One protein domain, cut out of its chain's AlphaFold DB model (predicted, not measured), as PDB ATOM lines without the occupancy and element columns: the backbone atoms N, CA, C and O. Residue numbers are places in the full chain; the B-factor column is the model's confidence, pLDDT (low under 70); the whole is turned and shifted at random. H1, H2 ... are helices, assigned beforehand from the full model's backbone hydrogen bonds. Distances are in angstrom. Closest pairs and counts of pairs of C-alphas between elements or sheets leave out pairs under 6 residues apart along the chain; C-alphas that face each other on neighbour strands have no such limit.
ATOM      1  N   ASP A 981      -9.177  24.804  -3.257       67.56
ATOM      2  CA  ASP A 981     -10.435  25.508  -3.031       67.56
ATOM      3  C   ASP A 981     -10.489  26.133  -1.618       67.56
ATOM      4  O   ASP A 981     -11.061  27.214  -1.453       67.56
ATOM      5  N   TYR A 982      -9.880  25.483  -0.611       79.88
ATOM      6  CA  TYR A 982      -9.848  25.943   0.785       79.88
ATOM      7  C   TYR A 982      -8.925  27.158   0.979       79.88
ATOM      8  O   TYR A 982      -9.359  28.173   1.528       79.88
ATOM      9  N   ASP A 983      -7.693  27.110   0.463       75.62
ATOM     10  CA  ASP A 983      -6.688  28.165   0.680       75.62
ATOM     11  C   ASP A 983      -7.113  29.518   0.061       75.62
ATOM     12  O   ASP A 983      -6.932  30.585   0.657       75.62
ATOM     13  N   GLU A 984      -7.759  29.493  -1.112       74.69
ATOM     14  CA  GLU A 984      -8.286  30.695  -1.780       74.69
ATOM     15  C   GLU A 984      -9.428  31.359  -0.993       74.69
ATOM     16  O   GLU A 984      -9.578  32.588  -1.000       74.69
ATOM     17  N   ALA A 985     -10.244  30.557  -0.305       76.69
ATOM     18  CA  ALA A 985     -11.322  31.064   0.531       76.69
ATOM     19  C   ALA A 985     -10.766  31.751   1.795       76.69
ATOM     20  O   ALA A 985     -11.242  32.832   2.160       76.69
ATOM     21  N   VAL A 986      -9.702  31.205   2.401       84.62
ATOM     22  CA  VAL A 986      -9.031  31.792   3.578       84.62
ATOM     23  C   VAL A 986      -8.350  33.128   3.243       84.62
ATOM     24  O   VAL A 986      -8.448  34.079   4.016       84.62
ATOM     25  N   ALA A 987      -7.731  33.286   2.071       80.38
ATOM     26  CA  ALA A 987      -7.112  34.565   1.689       80.38
ATOM     27  C   ALA A 987      -8.131  35.721   1.584       80.38
ATOM     28  O   ALA A 987      -7.859  36.850   2.010       80.38
ATOM     29  N   LYS A 988      -9.332  35.443   1.057       83.75
ATOM     30  CA  LYS A 988     -10.428  36.426   0.986       83.75
ATOM     31  C   LYS A 988     -10.962  36.784   2.374       83.75
ATOM     32  O   LYS A 988     -11.255  37.953   2.616       83.75
ATOM     33  N   LEU A 989     -11.026  35.805   3.277       90.31
ATOM     34  CA  LEU A 989     -11.433  36.003   4.669       90.31
ATOM     35  C   LEU A 989     -10.517  37.015   5.373       90.31
ATOM     36  O   LEU A 989     -11.012  37.960   5.977       90.31
ATOM     37  N   ILE A 990      -9.195  36.869   5.236       87.25
ATOM     38  CA  ILE A 990      -8.203  37.755   5.875       87.25
ATOM     39  C   ILE A 990      -8.367  39.208   5.415       87.25
ATOM     40  O   ILE A 990      -8.300  40.135   6.217       87.25
ATOM     41  N   LYS A 991      -8.581  39.416   4.112       87.19
ATOM     42  CA  LYS A 991      -8.702  40.761   3.541       87.19
ATOM     43  C   LYS A 991      -9.951  41.491   4.041       87.19
ATOM     44  O   LYS A 991      -9.881  42.688   4.300       87.19
ATOM     45  N   LEU A 992     -11.071  40.780   4.160       86.94
ATOM     46  CA  LEU A 992     -12.319  41.345   4.678       86.94
ATOM     47  C   LEU A 992     -12.240  41.580   6.190       86.94
ATOM     48  O   LEU A 992     -12.699  42.612   6.667       86.94
ATOM     49  N   GLU A 993     -11.597  40.674   6.931       90.56
ATOM     50  CA  GLU A 993     -11.395  40.802   8.378       90.56
ATOM     51  C   GLU A 993     -10.557  42.032   8.751       90.56
ATOM     52  O   GLU A 993     -10.878  42.697   9.731       90.56
ATOM     53  N   ALA A 994      -9.568  42.417   7.942       85.38
ATOM     54  CA  ALA A 994      -8.776  43.628   8.173       85.38
ATOM     55  C   ALA A 994      -9.546  44.945   7.918       85.38
ATOM     56  O   ALA A 994      -9.123  46.003   8.387       85.38
ATOM     57  N   GLY A 995     -10.658  44.901   7.175       83.38
ATOM     58  CA  GLY A 995     -11.473  46.066   6.820       83.38
ATOM     59  C   GLY A 995     -12.583  46.393   7.826       83.38
ATOM     60  O   GLY A 995     -12.790  45.688   8.820       83.38
ATOM     61  N   ASN A 996     -13.316  47.476   7.547       87.31
ATOM     62  CA  ASN A 996     -14.586  47.794   8.202       87.31
ATOM     63  C   ASN A 996     -15.753  47.289   7.345       87.31
ATOM     64  O   ASN A 996     -15.662  47.288   6.119       87.31
ATOM     65  N   ILE A 997     -16.846  46.889   7.996       91.69
ATOM     66  CA  ILE A 997     -18.122  46.594   7.338       91.69
ATOM     67  C   ILE A 997     -19.034  47.794   7.591       91.69
ATOM     68  O   ILE A 997     -19.506  47.990   8.709       91.69
ATOM     69  N   ASP A 998     -19.194  48.644   6.582       87.44
ATOM     70  CA  ASP A 998     -19.962  49.897   6.632       87.44
ATOM     71  C   ASP A 998     -20.981  50.023   5.484       87.44
ATOM     72  O   ASP A 998     -21.612  51.067   5.322       87.44
ATOM     73  N   SER A 999     -21.165  48.950   4.708       88.31
ATOM     74  CA  SER A 999     -22.158  48.858   3.641       88.31
ATOM     75  C   SER A 999     -22.712  47.439   3.501       88.31
ATOM     76  O   SER A 999     -22.012  46.451   3.742       88.31
ATOM     77  N   ASP A1000     -23.949  47.340   3.017       81.50
ATOM     78  CA  ASP A1000     -24.660  46.070   2.802       81.50
ATOM     79  C   ASP A1000     -23.918  45.153   1.809       81.50
ATOM     80  O   ASP A1000     -23.927  43.926   1.928       81.50
ATOM     81  N   ALA A1001     -23.205  45.746   0.843       85.00
ATOM     82  CA  ALA A1001     -22.383  45.014  -0.116       85.00
ATOM     83  C   ALA A1001     -21.207  44.287   0.562       85.00
ATOM     84  O   ALA A1001     -20.913  43.137   0.231       85.00
ATOM     85  N   LEU A1002     -20.553  44.940   1.529       86.38
ATOM     86  CA  LEU A1002     -19.441  44.356   2.281       86.38
ATOM     87  C   LEU A1002     -19.927  43.296   3.276       86.38
ATOM     88  O   LEU A1002     -19.264  42.273   3.452       86.38
ATOM     89  N   GLU A1003     -21.100  43.498   3.870       89.31
ATOM     90  CA  GLU A1003     -21.740  42.529   4.759       89.31
ATOM     91  C   GLU A1003     -22.061  41.206   4.033       89.31
ATOM     92  O   GLU A1003     -21.680  40.121   4.489       89.31
ATOM     93  N   ALA A1004     -22.683  41.283   2.849       84.38
ATOM     94  CA  ALA A1004     -23.005  40.114   2.028       84.38
ATOM     95  C   ALA A1004     -21.744  39.365   1.564       84.38
ATOM     96  O   ALA A1004     -21.693  38.128   1.574       84.38
ATOM     97  N   GLN A1005     -20.699  40.112   1.199       86.62
ATOM     98  CA  GLN A1005     -19.418  39.545   0.793       86.62
ATOM     99  C   GLN A1005     -18.736  38.795   1.949       86.62
ATOM    100  O   GLN A1005     -18.205  37.699   1.743       86.62
ATOM    101  N   ALA A1006     -18.783  39.341   3.166       88.38
ATOM    102  CA  ALA A1006     -18.231  38.713   4.361       88.38
ATOM    103  C   ALA A1006     -18.961  37.409   4.737       88.38
ATOM    104  O   ALA A1006     -18.302  36.379   4.910       88.38
ATOM    105  N   LYS A1007     -20.305  37.404   4.756       87.12
ATOM    106  CA  LYS A1007     -21.127  36.202   5.027       87.12
ATOM    107  C   LYS A1007     -20.832  35.059   4.038       87.12
ATOM    108  O   LYS A1007     -20.675  33.903   4.439       87.12
ATOM    109  N   ALA A1008     -20.700  35.371   2.746       84.50
ATOM    110  CA  ALA A1008     -20.431  34.375   1.702       84.50
ATOM    111  C   ALA A1008     -19.041  33.728   1.832       84.50
ATOM    112  O   ALA A1008     -18.886  32.520   1.622       84.50
ATOM    113  N   VAL A1009     -18.029  34.520   2.195       88.75
ATOM    114  CA  VAL A1009     -16.657  34.031   2.380       88.75
ATOM    115  C   VAL A1009     -16.552  33.134   3.612       88.75
ATOM    116  O   VAL A1009     -15.965  32.057   3.513       88.75
ATOM    117  N   ILE A1010     -17.178  33.512   4.731       89.50
ATOM    118  CA  ILE A1010     -17.210  32.701   5.959       89.50
ATOM    119  C   ILE A1010     -17.789  31.305   5.686       89.50
ATOM    120  O   ILE A1010     -17.147  30.298   5.994       89.50
ATOM    121  N   LYS A1011     -18.956  31.230   5.032       85.94
ATOM    122  CA  LYS A1011     -19.623  29.958   4.711       85.94
ATOM    123  C   LYS A1011     -18.768  29.060   3.815       85.94
ATOM    124  O   LYS A1011     -18.632  27.866   4.073       85.94
ATOM    125  N   LYS A1012     -18.159  29.642   2.775       83.06
ATOM    126  CA  LYS A1012     -17.333  28.895   1.821       83.06
ATOM    127  C   LYS A1012     -16.126  28.240   2.499       83.06
ATOM    128  O   LYS A1012     -15.822  27.090   2.202       83.06
ATOM    129  N   VAL A1013     -15.468  28.943   3.423       85.19
ATOM    130  CA  VAL A1013     -14.347  28.385   4.194       85.19
ATOM    131  C   VAL A1013     -14.820  27.216   5.066       85.19
ATOM    132  O   VAL A1013     -14.232  26.139   5.007       85.19
ATOM    133  N   GLN A1014     -15.921  27.380   5.805       85.56
ATOM    134  CA  GLN A1014     -16.460  26.346   6.700       85.56
ATOM    135  C   GLN A1014     -16.891  25.057   5.980       85.56
ATOM    136  O   GLN A1014     -16.739  23.968   6.534       85.56
ATOM    137  N   ASP A1015     -17.443  25.153   4.769       78.81
ATOM    138  CA  ASP A1015     -17.875  23.975   4.004       78.81
ATOM    139  C   ASP A1015     -16.692  23.185   3.437       78.81
ATOM    140  O   ASP A1015     -16.715  21.953   3.413       78.81
ATOM    141  N   LEU A1016     -15.619  23.880   3.062       76.94
ATOM    142  CA  LEU A1016     -14.402  23.248   2.566       76.94
ATOM    143  C   LEU A1016     -13.607  22.566   3.691       76.94
ATOM    144  O   LEU A1016     -13.046  21.499   3.468       76.94
ATOM    145  N   GLU A1017     -13.661  23.069   4.928       80.69
ATOM    146  CA  GLU A1017     -13.053  22.407   6.098       80.69
ATOM    147  C   GLU A1017     -13.648  21.035   6.450       80.69
ATOM    148  O   GLU A1017     -13.072  20.309   7.269       80.69
ATOM    149  N   LYS A1018     -14.812  20.691   5.889       75.62
ATOM    150  CA  LYS A1018     -15.494  19.408   6.116       75.62
ATOM    151  C   LYS A1018     -15.053  18.325   5.123       75.62
ATOM    152  O   LYS A1018     -15.398  17.161   5.315       75.62
ATOM    153  N   VAL A1019     -14.306  18.680   4.073       69.69
ATOM    154  CA  VAL A1019     -13.852  17.733   3.044       69.69
ATOM    155  C   VAL A1019     -12.661  16.903   3.573       69.69
ATOM    156  O   VAL A1019     -11.695  17.477   4.081       69.69
ATOM    157  N   PRO A1020     -12.680  15.556   3.478       49.03
ATOM    158  CA  PRO A1020     -11.570  14.717   3.938       49.03
ATOM    159  C   PRO A1020     -10.279  14.985   3.151       49.03
ATOM    160  O   PRO A1020     -10.295  15.009   1.923       49.03
ATOM    161  N   GLY A1021      -9.157  15.146   3.857       59.78
ATOM    162  CA  GLY A1021      -7.849  15.441   3.254       59.78
ATOM    163  C   GLY A1021      -7.479  16.927   3.213       59.78
ATOM    164  O   GLY A1021      -6.379  17.244   2.766       59.78
ATOM    165  N   ILE A1022      -8.350  17.819   3.711       72.94
ATOM    166  CA  ILE A1022      -8.052  19.250   3.833       72.94
ATOM    167  C   ILE A1022      -7.174  19.551   5.056       72.94
ATOM    168  O   ILE A1022      -7.546  19.267   6.195       72.94
ATOM    169  N   THR A1023      -6.023  20.177   4.822       77.00
ATOM    170  CA  THR A1023      -5.140  20.749   5.843       77.00
ATOM    171  C   THR A1023      -5.634  22.152   6.196       77.00
ATOM    172  O   THR A1023      -5.651  23.034   5.339       77.00
ATOM    173  N   LYS A1024      -6.065  22.350   7.447       82.00
ATOM    174  CA  LYS A1024      -6.686  23.597   7.929       82.00
ATOM    175  C   LYS A1024      -5.641  24.602   8.413       82.00
ATOM    176  O   LYS A1024      -4.685  24.206   9.079       82.00
ATOM    177  N   ASP A1025      -5.857  25.892   8.154       77.75
ATOM    178  CA  ASP A1025      -5.055  26.956   8.775       77.75
ATOM    179  C   ASP A1025      -5.558  27.182  10.220       77.75
ATOM    180  O   ASP A1025      -6.744  27.462  10.424       77.75
ATOM    181  N   PRO A1026      -4.684  27.059  11.238       75.12
ATOM    182  CA  PRO A1026      -5.072  27.165  12.645       75.12
ATOM    183  C   PRO A1026      -5.650  28.537  13.039       75.12
ATOM    184  O   PRO A1026      -6.356  28.627  14.042       75.12
ATOM    185  N   ASN A1027      -5.399  29.600  12.266       78.31
ATOM    186  CA  ASN A1027      -5.895  30.949  12.558       78.31
ATOM    187  C   ASN A1027      -7.252  31.260  11.907       78.31
ATOM    188  O   ASN A1027      -7.853  32.297  12.201       78.31
ATOM    189  N   THR A1028      -7.749  30.387  11.028       85.56
ATOM    190  CA  THR A1028      -8.981  30.608  10.258       85.56
ATOM    191  C   THR A1028     -10.203  30.771  11.155       85.56
ATOM    192  O   THR A1028     -10.992  31.691  10.951       85.56
ATOM    193  N   ALA A1029     -10.330  29.952  12.202       83.81
ATOM    194  CA  ALA A1029     -11.457  30.024  13.132       83.81
ATOM    195  C   ALA A1029     -11.538  31.380  13.863       83.81
ATOM    196  O   ALA A1029     -12.617  31.963  13.969       83.81
ATOM    197  N   ALA A1030     -10.396  31.921  14.306       87.25
ATOM    198  CA  ALA A1030     -10.337  33.221  14.976       87.25
ATOM    199  C   ALA A1030     -10.701  34.378  14.029       87.25
ATOM    200  O   ALA A1030     -11.402  35.309  14.420       87.25
ATOM    201  N   LYS A1031     -10.280  34.298  12.761       88.88
ATOM    202  CA  LYS A1031     -10.590  35.311  11.740       88.88
ATOM    203  C   LYS A1031     -12.043  35.265  11.282       88.88
ATOM    204  O   LYS A1031     -12.640  36.318  11.075       88.88
ATOM    205  N   ILE A1032     -12.628  34.069  11.178       91.62
ATOM    206  CA  ILE A1032     -14.071  33.909  10.966       91.62
ATOM    207  C   ILE A1032     -14.836  34.573  12.110       91.62
ATOM    208  O   ILE A1032     -15.723  35.371  11.838       91.62
ATOM    209  N   ALA A1033     -14.467  34.312  13.368       89.56
ATOM    210  CA  ALA A1033     -15.138  34.915  14.519       89.56
ATOM    211  C   ALA A1033     -15.013  36.453  14.543       89.56
ATOM    212  O   ALA A1033     -16.003  37.141  14.779       89.56
ATOM    213  N   SER A1034     -13.825  36.995  14.243       89.81
ATOM    214  CA  SER A1034     -13.589  38.448  14.153       89.81
ATOM    215  C   SER A1034     -14.441  39.106  13.060       89.81
ATOM    216  O   SER A1034     -15.156  40.077  13.318       89.81
ATOM    217  N   LEU A1035     -14.422  38.552  11.842       92.06
ATOM    218  CA  LEU A1035     -15.201  39.085  10.726       92.06
ATOM    219  C   LEU A1035     -16.709  38.930  10.957       92.06
ATOM    220  O   LEU A1035     -17.456  39.862  10.669       92.06
ATOM    221  N   GLN A1036     -17.150  37.798  11.513       90.94
ATOM    222  CA  GLN A1036     -18.553  37.578  11.864       90.94
ATOM    223  C   GLN A1036     -19.025  38.608  12.898       90.94
ATOM    224  O   GLN A1036     -20.047  39.241  12.681       90.94
ATOM    225  N   GLY A1037     -18.234  38.900  13.937       89.94
ATOM    226  CA  GLY A1037     -18.587  39.936  14.917       89.94
ATOM    227  C   GLY A1037     -18.721  41.343  14.315       89.94
ATOM    228  O   GLY A1037     -19.574  42.125  14.743       89.94
ATOM    229  N   LYS A1038     -17.923  41.677  13.291       90.06
ATOM    230  CA  LYS A1038     -18.059  42.943  12.540       90.06
ATOM    231  C   LYS A1038     -19.321  42.973  11.679       90.06
ATOM    232  O   LYS A1038     -19.995  44.001  11.648       90.06
ATOM    233  N   VAL A1039     -19.626  41.863  11.007       89.75
ATOM    234  CA  VAL A1039     -20.867  41.673  10.244       89.75
ATOM    235  C   VAL A1039     -22.074  41.846  11.158       89.75
ATOM    236  O   VAL A1039     -22.931  42.667  10.860       89.75
ATOM    237  N   ASP A1040     -22.087  41.165  12.303       87.75
ATOM    238  CA  ASP A1040     -23.182  41.234  13.270       87.75
ATOM    239  C   ASP A1040     -23.324  42.663  13.821       87.75
ATOM    240  O   ASP A1040     -24.411  43.221  13.857       87.75
ATOM    241  N   THR A1041     -22.217  43.339  14.150       87.75
ATOM    242  CA  THR A1041     -22.260  44.733  14.631       87.75
ATOM    243  C   THR A1041     -22.875  45.695  13.610       87.75
ATOM    244  O   THR A1041     -23.640  46.588  13.985       87.75
ATOM    245  N   TYR A1042     -22.517  45.562  12.330       88.56
ATOM    246  CA  TYR A1042     -23.077  46.388  11.261       88.56
ATOM    247  C   TYR A1042     -24.559  46.065  11.036       88.56
ATOM    248  O   TYR A1042     -25.389  46.974  11.044       88.56
ATOM    249  N   HIS A1043     -24.886  44.778  10.931       87.12
ATOM    250  CA  HIS A1043     -26.243  44.270  10.735       87.12
ATOM    251  C   HIS A1043     -27.194  44.748  11.844       87.12
ATOM    252  O   HIS A1043     -28.237  45.338  11.563       87.12
ATOM    253  N   ASN A1044     -26.773  44.648  13.111       85.88
ATOM    254  CA  ASN A1044     -27.545  45.116  14.265       85.88
ATOM    255  C   ASN A1044     -27.799  46.626  14.202       85.88
ATOM    256  O   ASN A1044     -28.910  47.087  14.462       85.88
ATOM    257  N   LYS A1045     -26.782  47.421  13.839       87.00
ATOM    258  CA  LYS A1045     -26.940  48.876  13.676       87.00
ATOM    259  C   LYS A1045     -27.941  49.208  12.574       87.00
ATOM    260  O   LYS A1045     -28.779  50.083  12.779       87.00
ATOM    261  N   GLN A1046     -27.880  48.506  11.443       88.44
ATOM    262  CA  GLN A1046     -28.831  48.700  10.349       88.44
ATOM    263  C   GLN A1046     -30.257  48.349  10.771       88.44
ATOM    264  O   GLN A1046     -31.179  49.103  10.473       88.44
ATOM    265  N   ASN A1047     -30.451  47.265  11.519       87.19
ATOM    266  CA  ASN A1047     -31.772  46.877  12.009       87.19
ATOM    267  C   ASN A1047     -32.352  47.880  13.016       87.19
ATOM    268  O   ASN A1047     -33.538  48.196  12.934       87.19
ATOM    269  N   VAL A1048     -31.530  48.465  13.895       86.38
ATOM    270  CA  VAL A1048     -31.964  49.550  14.796       86.38
ATOM    271  C   VAL A1048     -32.399  50.790  14.010       86.38
ATOM    272  O   VAL A1048     -33.449  51.360  14.312       86.38
ATOM    273  N   VAL A1049     -31.636  51.193  12.990       87.44
ATOM    274  CA  VAL A1049     -31.974  52.347  12.135       87.44
ATOM    275  C   VAL A1049     -33.262  52.083  11.351       87.44
ATOM    276  O   VAL A1049     -34.205  52.867  11.443       87.44
ATOM    277  N   LYS A1050     -33.355  50.934  10.669       89.31
ATOM    278  CA  LYS A1050     -34.550  50.517   9.915       89.31
ATOM    279  C   LYS A1050     -35.797  50.470  10.803       89.31
ATOM    280  O   LYS A1050     -36.875  50.890  10.379       89.31
ATOM    281  N   PHE A1051     -35.663  49.976  12.034       91.19
ATOM    282  CA  PHE A1051     -36.756  49.962  13.003       91.19
ATOM    283  C   PHE A1051     -37.164  51.378  13.436       91.19
ATOM    284  O   PHE A1051     -38.357  51.686  13.444       91.19
ATOM    285  N   ALA A1052     -36.200  52.246  13.760       88.44
ATOM    286  CA  ALA A1052     -36.461  53.624  14.175       88.44
ATOM    287  C   ALA A1052     -37.194  54.421  13.085       88.44
ATOM    288  O   ALA A1052     -38.229  55.028  13.370       88.44
ATOM    289  N   ASP A1053     -36.731  54.335  11.837       90.06
ATOM    290  CA  ASP A1053     -37.364  54.999  10.695       90.06
ATOM    291  C   ASP A1053     -38.811  54.527  10.511       90.06
ATOM    292  O   ASP A1053     -39.738  55.336  10.387       90.06
ATOM    293  N   LYS A1054     -39.035  53.207  10.576       92.12
ATOM    294  CA  LYS A1054     -40.378  52.639  10.419       92.12
ATOM    295  C   LYS A1054     -41.307  53.009  11.571       92.12
ATOM    296  O   LYS A1054     -42.489  53.274  11.343       92.12
ATOM    297  N   LYS A1055     -40.789  53.062  12.798       94.62
ATOM    298  CA  LYS A1055     -41.528  53.514  13.979       94.62
ATOM    299  C   LYS A1055     -41.935  54.979  13.848       94.62
ATOM    300  O   LYS A1055     -43.093  55.302  14.096       94.62
ATOM    301  N   THR A1056     -41.037  55.855  13.398       93.06
ATOM    302  CA  THR A1056     -41.356  57.268  13.145       93.06
ATOM    303  C   THR A1056     -42.415  57.430  12.055       93.06
ATOM    304  O   THR A1056     -43.342  58.222  12.223       93.06
ATOM    305  N   GLU A1057     -42.326  56.672  10.961       94.44
ATOM    306  CA  GLU A1057     -43.339  56.673   9.899       94.44
ATOM    307  C   GLU A1057     -44.719  56.255  10.431       94.44
ATOM    308  O   GLU A1057     -45.713  56.938  10.184       94.44
ATOM    309  N   ILE A1058     -44.786  55.166  11.201       93.06
ATOM    310  CA  ILE A1058     -46.039  54.646  11.764       93.06
ATOM    311  C   ILE A1058     -46.623  55.593  12.819       93.06
ATOM    312  O   ILE A1058     -47.834  55.813  12.823       93.06
ATOM    313  N   LEU A1059     -45.791  56.210  13.663       93.50
ATOM    314  CA  LEU A1059     -46.247  57.228  14.610       93.50
ATOM    315  C   LEU A1059     -46.843  58.433  13.875       93.50
ATOM    316  O   LEU A1059     -47.923  58.871  14.250       93.50
ATOM    317  N   LYS A1060     -46.222  58.918  12.791       93.50
ATOM    318  CA  LYS A1060     -46.800  59.989  11.956       93.50
ATOM    319  C   LYS A1060     -48.131  59.579  11.323       93.50
ATOM    320  O   LYS A1060     -49.058  60.380  11.291       93.50
ATOM    321  N   GLN A1061     -48.251  58.335  10.855       93.38
ATOM    322  CA  GLN A1061     -49.518  57.814  10.332       93.38
ATOM    323  C   GLN A1061     -50.606  57.764  11.409       93.38
ATOM    324  O   GLN A1061     -51.743  58.128  11.125       93.38
ATOM    325  N   ALA A1062     -50.272  57.349  12.633       90.06
ATOM    326  CA  ALA A1062     -51.195  57.371  13.765       90.06
ATOM    327  C   ALA A1062     -51.628  58.811  14.105       90.06
ATOM    328  O   ALA A1062     -52.822  59.074  14.215       90.06
ATOM    329  N   GLN A1063     -50.685  59.758  14.170       92.19
ATOM    330  CA  GLN A1063     -50.977  61.179  14.413       92.19
ATOM    331  C   GLN A1063     -51.930  61.752  13.361       92.19
ATOM    332  O   GLN A1063     -52.959  62.322  13.707       92.19
ATOM    333  N   PHE A1064     -51.612  61.550  12.081       90.38
ATOM    334  CA  PHE A1064     -52.425  62.022  10.962       90.38
ATOM    335  C   PHE A1064     -53.820  61.388  10.957       90.38
ATOM    336  O   PHE A1064     -54.815  62.068  10.726       90.38
ATOM    337  N   TYR A1065     -53.911  60.086  11.247       88.12
ATOM    338  CA  TYR A1065     -55.192  59.384  11.297       88.12
ATOM    339  C   TYR A1065     -56.085  59.885  12.436       88.12
ATOM    340  O   TYR A1065     -57.282  60.067  12.235       88.12
ATOM    341  N   ALA A1066     -55.510  60.138  13.612       84.25
ATOM    342  CA  ALA A1066     -56.232  60.700  14.747       84.25
ATOM    343  C   ALA A1066     -56.680  62.143  14.472       84.25
ATOM    344  O   ALA A1066     -57.851  62.461  14.653       84.25
ATOM    345  N   GLN A1067     -55.793  62.977  13.913       84.00
ATOM    346  CA  GLN A1067     -56.102  64.357  13.518       84.00
ATOM    347  C   GLN A1067     -57.238  64.431  12.488       84.00
ATOM    348  O   GLN A1067     -58.189  65.179  12.690       84.00
ATOM    349  N   ASN A1068     -57.202  63.610  11.434       84.81
ATOM    350  CA  ASN A1068     -58.263  63.582  10.417       84.81
ATOM    351  C   ASN A1068     -59.607  63.075  10.944       84.81
ATOM    352  O   ASN A1068     -60.648  63.367  10.359       84.81
ATOM    353  N   ASN A1069     -59.592  62.294  12.022       80.19
ATOM    354  CA  ASN A1069     -60.806  61.841  12.690       80.19
ATOM    355  C   ASN A1069     -61.182  62.722  13.889       80.19
ATOM    356  O   ASN A1069     -62.128  62.394  14.595       80.19
ATOM    357  N   ASN A1070     -60.497  63.856  14.076       84.88
ATOM    358  CA  ASN A1070     -60.737  64.817  15.150       84.88
ATOM    359  C   ASN A1070     -60.610  64.204  16.565       84.88
ATOM    360  O   ASN A1070     -61.279  64.638  17.501       84.88
ATOM    361  N   VAL A1071     -59.749  63.189  16.709       78.88
ATOM    362  CA  VAL A1071     -59.454  62.479  17.960       78.88
ATOM    363  C   VAL A1071     -58.068  62.896  18.459       78.88
ATOM    364  O   VAL A1071     -57.077  62.796  17.734       78.88
ATOM    365  N   ASP A1072     -57.974  63.352  19.708       82.56
ATOM    366  CA  ASP A1072     -56.701  63.763  20.308       82.56
ATOM    367  C   ASP A1072     -55.957  62.561  20.915       82.56
ATOM    368  O   ASP A1072     -56.347  62.007  21.942       82.56
ATOM    369  N   TYR A1073     -54.849  62.164  20.286       78.75
ATOM    370  CA  TYR A1073     -53.997  61.062  20.740       78.75
ATOM    371  C   TYR A1073     -53.065  61.438  21.908       78.75
ATOM    372  O   TYR A1073     -52.320  60.589  22.393       78.75
ATOM    373  N   THR A1074     -53.075  62.699  22.356       75.56
ATOM    374  CA  THR A1074     -52.231  63.204  23.452       75.56
ATOM    375  C   THR A1074     -52.937  63.215  24.811       75.56
ATOM    376  O   THR A1074     -52.270  63.317  25.846       75.56
ATOM    377  N   VAL A1075     -54.264  63.042  24.832       74.88
ATOM    378  CA  VAL A1075     -55.102  63.025  26.043       74.88
ATOM    379  C   VAL A1075     -55.166  61.620  26.640       74.88
ATOM    380  O   VAL A1075     -55.380  60.646  25.927       74.88
ATOM    381  N   ALA A1076     -54.982  61.491  27.959       51.16
ATOM    382  CA  ALA A1076     -55.006  60.196  28.646       51.16
ATOM    383  C   ALA A1076     -56.328  59.438  28.397       51.16
ATOM    384  O   ALA A1076     -57.403  59.943  28.705       51.16
ATOM    385  N   GLY A1077     -56.233  58.230  27.840       74.94
ATOM    386  CA  GLY A1077     -57.368  57.408  27.407       74.94
ATOM    387  C   GLY A1077     -56.907  56.293  26.465       74.94
ATOM    388  O   GLY A1077     -55.714  56.192  26.181       74.94
ATOM    389  N   ASP A1078     -57.819  55.457  25.968       81.19
ATOM    390  CA  ASP A1078     -57.469  54.279  25.153       81.19
ATOM    391  C   ASP A1078     -56.719  54.644  23.866       81.19
ATOM    392  O   ASP A1078     -55.813  53.922  23.456       81.19
ATOM    393  N   VAL A1079     -57.014  55.807  23.273       84.44
ATOM    394  CA  VAL A1079     -56.314  56.320  22.084       84.44
ATOM    395  C   VAL A1079     -54.862  56.674  22.411       84.44
ATOM    396  O   VAL A1079     -53.957  56.240  21.700       84.44
ATOM    397  N   LYS A1080     -54.606  57.416  23.498       89.25
ATOM    398  CA  LYS A1080     -53.235  57.713  23.938       89.25
ATOM    399  C   LYS A1080     -52.512  56.459  24.404       89.25
ATOM    400  O   LYS A1080     -51.343  56.304  24.089       89.25
ATOM    401  N   THR A1081     -53.187  55.550  25.101       90.38
ATOM    402  CA  THR A1081     -52.608  54.262  25.502       90.38
ATOM    403  C   THR A1081     -52.199  53.462  24.271       90.38
ATOM    404  O   THR A1081     -51.070  52.994  24.204       90.38
ATOM    405  N   ALA A1082     -53.051  53.386  23.247       87.75
ATOM    406  CA  ALA A1082     -52.732  52.727  21.986       87.75
ATOM    407  C   ALA A1082     -51.616  53.446  21.207       87.75
ATOM    408  O   ALA A1082     -50.771  52.795  20.591       87.75
ATOM    409  N   TYR A1083     -51.562  54.780  21.262       93.25
ATOM    410  CA  TYR A1083     -50.473  55.565  20.682       93.25
ATOM    411  C   TYR A1083     -49.141  55.322  21.405       93.25
ATOM    412  O   TYR A1083     -48.124  55.047  20.769       93.25
ATOM    413  N   ASP A1084     -49.148  55.370  22.736       92.62
ATOM    414  CA  ASP A1084     -47.999  55.091  23.592       92.62
ATOM    415  C   ASP A1084     -47.560  53.634  23.436       92.62
ATOM    416  O   ASP A1084     -46.372  53.342  23.452       92.62
ATOM    417  N   GLU A1085     -48.485  52.703  23.218       93.50
ATOM    418  CA  GLU A1085     -48.178  51.314  22.903       93.50
ATOM    419  C   GLU A1085     -47.409  51.171  21.589       93.50
ATOM    420  O   GLU A1085     -46.490  50.356  21.531       93.50
ATOM    421  N   ILE A1086     -47.735  51.958  20.554       93.19
ATOM    422  CA  ILE A1086     -46.927  52.059  19.325       93.19
ATOM    423  C   ILE A1086     -45.569  52.702  19.654       93.19
ATOM    424  O   ILE A1086     -44.519  52.226  19.213       93.19
ATOM    425  N   ALA A1087     -45.569  53.771  20.454       91.44
ATOM    426  CA  ALA A1087     -44.368  54.508  20.839       91.44
ATOM    427  C   ALA A1087     -43.430  53.705  21.757       91.44
ATOM    428  O   ALA A1087     -42.231  53.976  21.789       91.44
ATOM    429  N   ASN A1088     -43.939  52.689  22.447       93.50
ATOM    430  CA  ASN A1088     -43.191  51.823  23.350       93.50
ATOM    431  C   ASN A1088     -42.759  50.509  22.695       93.50
ATOM    432  O   ASN A1088     -41.985  49.775  23.306       93.50
ATOM    433  N   VAL A1089     -43.176  50.222  21.451       92.62
ATOM    434  CA  VAL A1089     -42.608  49.081  20.721       92.62
ATOM    435  C   VAL A1089     -41.111  49.306  20.577       92.62
ATOM    436  O   VAL A1089     -40.647  50.354  20.107       92.62
ATOM    437  N   THR A1090     -40.353  48.313  21.004       90.56
ATOM    438  CA  THR A1090     -38.900  48.273  20.917       90.56
ATOM    439  C   THR A1090     -38.492  47.020  20.159       90.56
ATOM    440  O   THR A1090     -39.300  46.118  19.931       90.56
ATOM    441  N   ILE A1091     -37.249  47.005  19.694       87.62
ATOM    442  CA  ILE A1091     -36.637  45.819  19.114       87.62
ATOM    443  C   ILE A1091     -35.656  45.266  20.147       87.62
ATOM    444  O   ILE A1091     -34.591  45.837  20.363       87.62
ATOM    445  N   ASP A1092     -36.053  44.191  20.824       78.44
ATOM    446  CA  ASP A1092     -35.268  43.608  21.923       78.44
ATOM    447  C   ASP A1092     -34.034  42.833  21.428       78.44
ATOM    448  O   ASP A1092     -33.052  42.702  22.157       78.44
ATOM    449  N   SER A1093     -34.076  42.356  20.180       82.62
ATOM    450  CA  SER A1093     -33.018  41.561  19.540       82.62
ATOM    451  C   SER A1093     -32.724  42.085  18.132       82.62
ATOM    452  O   SER A1093     -33.147  41.478  17.148       82.62
ATOM    453  N   PRO A1094     -32.052  43.245  17.991       75.12
ATOM    454  CA  PRO A1094     -31.735  43.831  16.685       75.12
ATOM    455  C   PRO A1094     -30.826  42.952  15.810       75.12
ATOM    456  O   PRO A1094     -30.736  43.178  14.605       75.12
ATOM    457  N   GLU A1095     -30.181  41.948  16.395       77.19
ATOM    458  CA  GLU A1095     -29.423  40.897  15.716       77.19
ATOM    459  C   GLU A1095     -30.254  39.877  14.940       77.19
ATOM    460  O   GLU A1095     -29.709  39.177  14.087       77.19
ATOM    461  N   ASP A1096     -31.557  39.798  15.199       80.94
ATOM    462  CA  ASP A1096     -32.451  38.850  14.548       80.94
ATOM    463  C   ASP A1096     -33.370  39.572  13.550       80.94
ATOM    464  O   ASP A1096     -34.233  40.373  13.919       80.94
ATOM    465  N   ASP A1097     -33.222  39.257  12.263       79.12
ATOM    466  CA  ASP A1097     -34.086  39.797  11.207       79.12
ATOM    467  C   ASP A1097     -35.553  39.405  11.414       79.12
ATOM    468  O   ASP A1097     -36.456  40.199  11.133       79.12
ATOM    469  N   ALA A1098     -35.810  38.224  11.985       82.81
ATOM    470  CA  ALA A1098     -37.163  37.815  12.339       82.81
ATOM    471  C   ALA A1098     -37.723  38.664  13.492       82.81
ATOM    472  O   ALA A1098     -38.931  38.909  13.539       82.81
ATOM    473  N   ALA A1099     -36.871  39.163  14.395       84.31
ATOM    474  CA  ALA A1099     -37.279  40.091  15.446       84.31
ATOM    475  C   ALA A1099     -37.589  41.487  14.885       84.31
ATOM    476  O   ALA A1099     -38.580  42.085  15.307       84.31
ATOM    477  N   LEU A1100     -36.838  41.974  13.885       86.75
ATOM    478  CA  LEU A1100     -37.186  43.199  13.153       86.75
ATOM    479  C   LEU A1100     -38.539  43.057  12.446       86.75
ATOM    480  O   LEU A1100     -39.412  43.913  12.602       86.75
ATOM    481  N   GLU A1101     -38.747  41.970  11.701       86.81
ATOM    482  CA  GLU A1101     -40.023  41.706  11.034       86.81
ATOM    483  C   GLU A1101     -41.176  41.597  12.035       86.81
ATOM    484  O   GLU A1101     -42.250  42.165  11.809       86.81
ATOM    485  N   LYS A1102     -40.955  40.923  13.169       90.75
ATOM    486  CA  LYS A1102     -41.936  40.798  14.249       90.75
ATOM    487  C   LYS A1102     -42.263  42.154  14.875       90.75
ATOM    488  O   LYS A1102     -43.444  42.450  15.028       90.75
ATOM    489  N   ALA A1103     -41.267  42.987  15.167       89.62
ATOM    490  CA  ALA A1103     -41.462  44.311  15.758       89.62
ATOM    491  C   ALA A1103     -42.148  45.283  14.779       89.62
ATOM    492  O   ALA A1103     -43.045  46.032  15.160       89.62
ATOM    493  N   VAL A1104     -41.810  45.233  13.485       91.81
ATOM    494  CA  VAL A1104     -42.505  46.008  12.440       91.81
ATOM    495  C   VAL A1104     -43.941  45.518  12.251       91.81
ATOM    496  O   VAL A1104     -44.854  46.326  12.054       91.81
ATOM    497  N   LYS A1105     -44.171  44.204  12.312       93.56
ATOM    498  CA  LYS A1105     -45.519  43.629  12.283       93.56
ATOM    499  C   LYS A1105     -46.318  44.065  13.507       93.56
ATOM    500  O   LYS A1105     -47.463  44.460  13.341       93.56
ATOM    501  N   GLU A1106     -45.711  44.075  14.690       94.44
ATOM    502  CA  GLU A1106     -46.326  44.575  15.917       94.44
ATOM    503  C   GLU A1106     -46.682  46.061  15.811       94.44
ATOM    504  O   GLU A1106     -47.820  46.416  16.104       94.44
ATOM    505  N   LEU A1107     -45.787  46.911  15.295       96.19
ATOM    506  CA  LEU A1107     -46.087  48.322  15.018       96.19
ATOM    507  C   LEU A1107     -47.297  48.479  14.085       96.19
ATOM    508  O   LEU A1107     -48.170  49.303  14.340       96.19
ATOM    509  N   LYS A1108     -47.381  47.679  13.013       93.38
ATOM    510  CA  LYS A1108     -48.521  47.704  12.079       93.38
ATOM    511  C   LYS A1108     -49.807  47.187  12.719       93.38
ATOM    512  O   LYS A1108     -50.869  47.754  12.480       93.38
ATOM    513  N   THR A1109     -49.725  46.129  13.523       95.44
ATOM    514  CA  THR A1109     -50.869  45.590  14.264       95.44
ATOM    515  C   THR A1109     -51.366  46.606  15.283       95.44
ATOM    516  O   THR A1109     -52.561  46.874  15.318       95.44
ATOM    517  N   LYS A1110     -50.471  47.240  16.044       94.94
ATOM    518  CA  LYS A1110     -50.820  48.303  16.991       94.94
ATOM    519  C   LYS A1110     -51.341  49.550  16.287       94.94
ATOM    520  O   LYS A1110     -52.277  50.144  16.788       94.94
ATOM    521  N   LEU A1111     -50.841  49.897  15.098       95.62
ATOM    522  CA  LEU A1111     -51.444  50.941  14.260       95.62
ATOM    523  C   LEU A1111     -52.866  50.571  13.830       95.62
ATOM    524  O   LEU A1111     -53.741  51.427  13.848       95.62
ATOM    525  N   ALA A1112     -53.120  49.322  13.437       91.81
ATOM    526  CA  ALA A1112     -54.466  48.875  13.083       91.81
ATOM    527  C   ALA A1112     -55.407  48.913  14.296       91.81
ATOM    528  O   ALA A1112     -56.513  49.427  14.186       91.81
ATOM    529  N   VAL A1113     -54.944  48.450  15.461       91.94
ATOM    530  CA  VAL A1113     -55.676  48.551  16.733       91.94
ATOM    531  C   VAL A1113     -55.920  50.015  17.097       91.94
ATOM    532  O   VAL A1113     -57.043  50.376  17.413       91.94
ATOM    533  N   PHE A1114     -54.914  50.878  16.966       94.44
ATOM    534  CA  PHE A1114     -55.034  52.317  17.175       94.44
ATOM    535  C   PHE A1114     -56.077  52.939  16.249       94.44
ATOM    536  O   PHE A1114     -56.900  53.709  16.719       94.44
ATOM    537  N   LYS A1115     -56.100  52.580  14.959       91.19
ATOM    538  CA  LYS A1115     -57.133  53.046  14.023       91.19
ATOM    539  C   LYS A1115     -58.524  52.588  14.442       91.19
ATOM    540  O   LYS A1115     -59.415  53.415  14.465       91.19
ATOM    541  N   VAL A1116     -58.689  51.329  14.853       91.75
ATOM    542  CA  VAL A1116     -59.968  50.811  15.374       91.75
ATOM    543  C   VAL A1116     -60.390  51.541  16.653       91.75
ATOM    544  O   VAL A1116     -61.562  51.856  16.813       91.75
ATOM    545  N   ILE A1117     -59.449  51.848  17.549       87.81
ATOM    546  CA  ILE A1117     -59.713  52.609  18.778       87.81
ATOM    547  C   ILE A1117     -60.054  54.066  18.453       87.81
ATOM    548  O   ILE A1117     -60.956  54.616  19.065       87.81
ATOM    549  N   VAL A1118     -59.389  54.686  17.473       87.19
ATOM    550  CA  VAL A1118     -59.726  56.028  16.970       87.19
ATOM    551  C   VAL A1118     -61.101  56.030  16.302       87.19
ATOM    552  O   VAL A1118     -61.884  56.933  16.562       87.19
ATOM    553  N   ASP A1119     -61.415  55.021  15.491       85.00
ATOM    554  CA  ASP A1119     -62.711  54.873  14.821       85.00
ATOM    555  C   ASP A1119     -63.843  54.603  15.821       85.00
ATOM    556  O   ASP A1119     -64.970  55.008  15.566       85.00
ATOM    557  N   GLY A1120     -63.550  53.937  16.944       76.19
ATOM    558  CA  GLY A1120     -64.486  53.755  18.056       76.19
ATOM    559  C   GLY A1120     -64.552  54.942  19.025       76.19
ATOM    560  O   GLY A1120     -65.535  55.076  19.745       76.19
ATOM    561  N   ALA A1121     -63.515  55.787  19.068       72.88
ATOM    562  CA  ALA A1121     -63.495  57.033  19.839       72.88
ATOM    563  C   ALA A1121     -64.185  58.196  19.102       72.88
ATOM    564  O   ALA A1121     -64.593  59.166  19.744       72.88
ATOM    565  N   LYS A1122     -64.287  58.096  17.773       55.09
ATOM    566  CA  LYS A1122     -65.066  58.958  16.877       55.09
ATOM    567  C   LYS A1122     -66.560  58.654  16.978       55.09
ATOM    568  O   LYS A1122     -67.355  59.629  16.949       55.09
TER     569      LYS A1122
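AT A GLANCE: This is residues 981 to 1122 of the 1122 residues of the protein "S-layer family protein" of Ezakiella coagulans (UniProt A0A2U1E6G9). One long helix, H3, is the spine of a rod, with a small helical group at each end of it. The hairpin of H1 and H2 packs on its beginning, while H4 and H5 pack along its second half and make with it a three-helix bundle, up and down. The printed part has 142 residues with five named helices, H1 to H5 along the chain, and no named strand; the class is all helix. The whole is extended, with a radius of gyration of the C-alphas of 22.7 A and spans of 73 by 27 by 19 A.

HOW THE PARTS SIT: Start at H3, residues 1028 to 1068, the hub, which touches four helices. H5, residues 1097 to 1121, touches residues 1047 to 1066 of H3 alone, the same way at a shallow tilt of 10 degrees; the closest C-alphas, of Ala 1066 and Val 1118, are 6.2 A apart. Look next at H4, residues 1078 to 1087, which touches residues 1055 to 1062 of H3 alone, opposite ways at a shallow tilt of 26 degrees, with the C-alphas of Leu 1059 and Ile 1086 closest at 7.0 A. H4 and H5 form a helical hairpin at a shallow tilt of 19 degrees, closest at the C-alphas of Ala 1082 and Phe 1114, 5.3 A. H3, H4 and H5 are an up and down bundle, each helix running against the one before it. Now go to the beginning of H3, where H2, residues 1000 to 1016, touches it opposite ways at a steep tilt of 39 degrees; the closest C-alphas, of Glu 1003 and Val 1039, are 5.6 A apart. H1, residues 981 to 993, touches residues 1028 to 1035 of H3 alone, the same way at a steep tilt of 56 degrees, with the C-alphas of Glu 993 and Leu 1035 closest at 4.8 A. H1 and H2 form a helical hairpin at 34 degrees, a shallow tilt only just short of steep, closest at the C-alphas of Ala 985 and Val 1013, 5.5 A. H1 and H2 are both apart from H4 and H5. In H2, H3, H4 and H5 every O i to N i+4 pair is within hydrogen-bond range; in H1, 7 of 9 are.

IN THESE COORDINATES: Find C-alpha 1028 at (-8.981, 30.608, 10.258); from there H3 runs 59.3 A to C-alpha 1068 at (-58.263, 63.582, 10.417). H5 covers 35.2 A and ends at C-alpha 1121, (-63.495, 57.033, 19.839). H2 measures 25.0 A, H1 19.1 A and H4 13.8 A.

THE WHOLE: The C-alphas farthest apart, of Gly 1021 and Asn 1070, are 73.3 A apart. The printed part has no cut; the link from H2 to H3 is long, with 11 residues. The model's confidence is under 70 at residues 981, 1019 to 1021, 1076 and 1122.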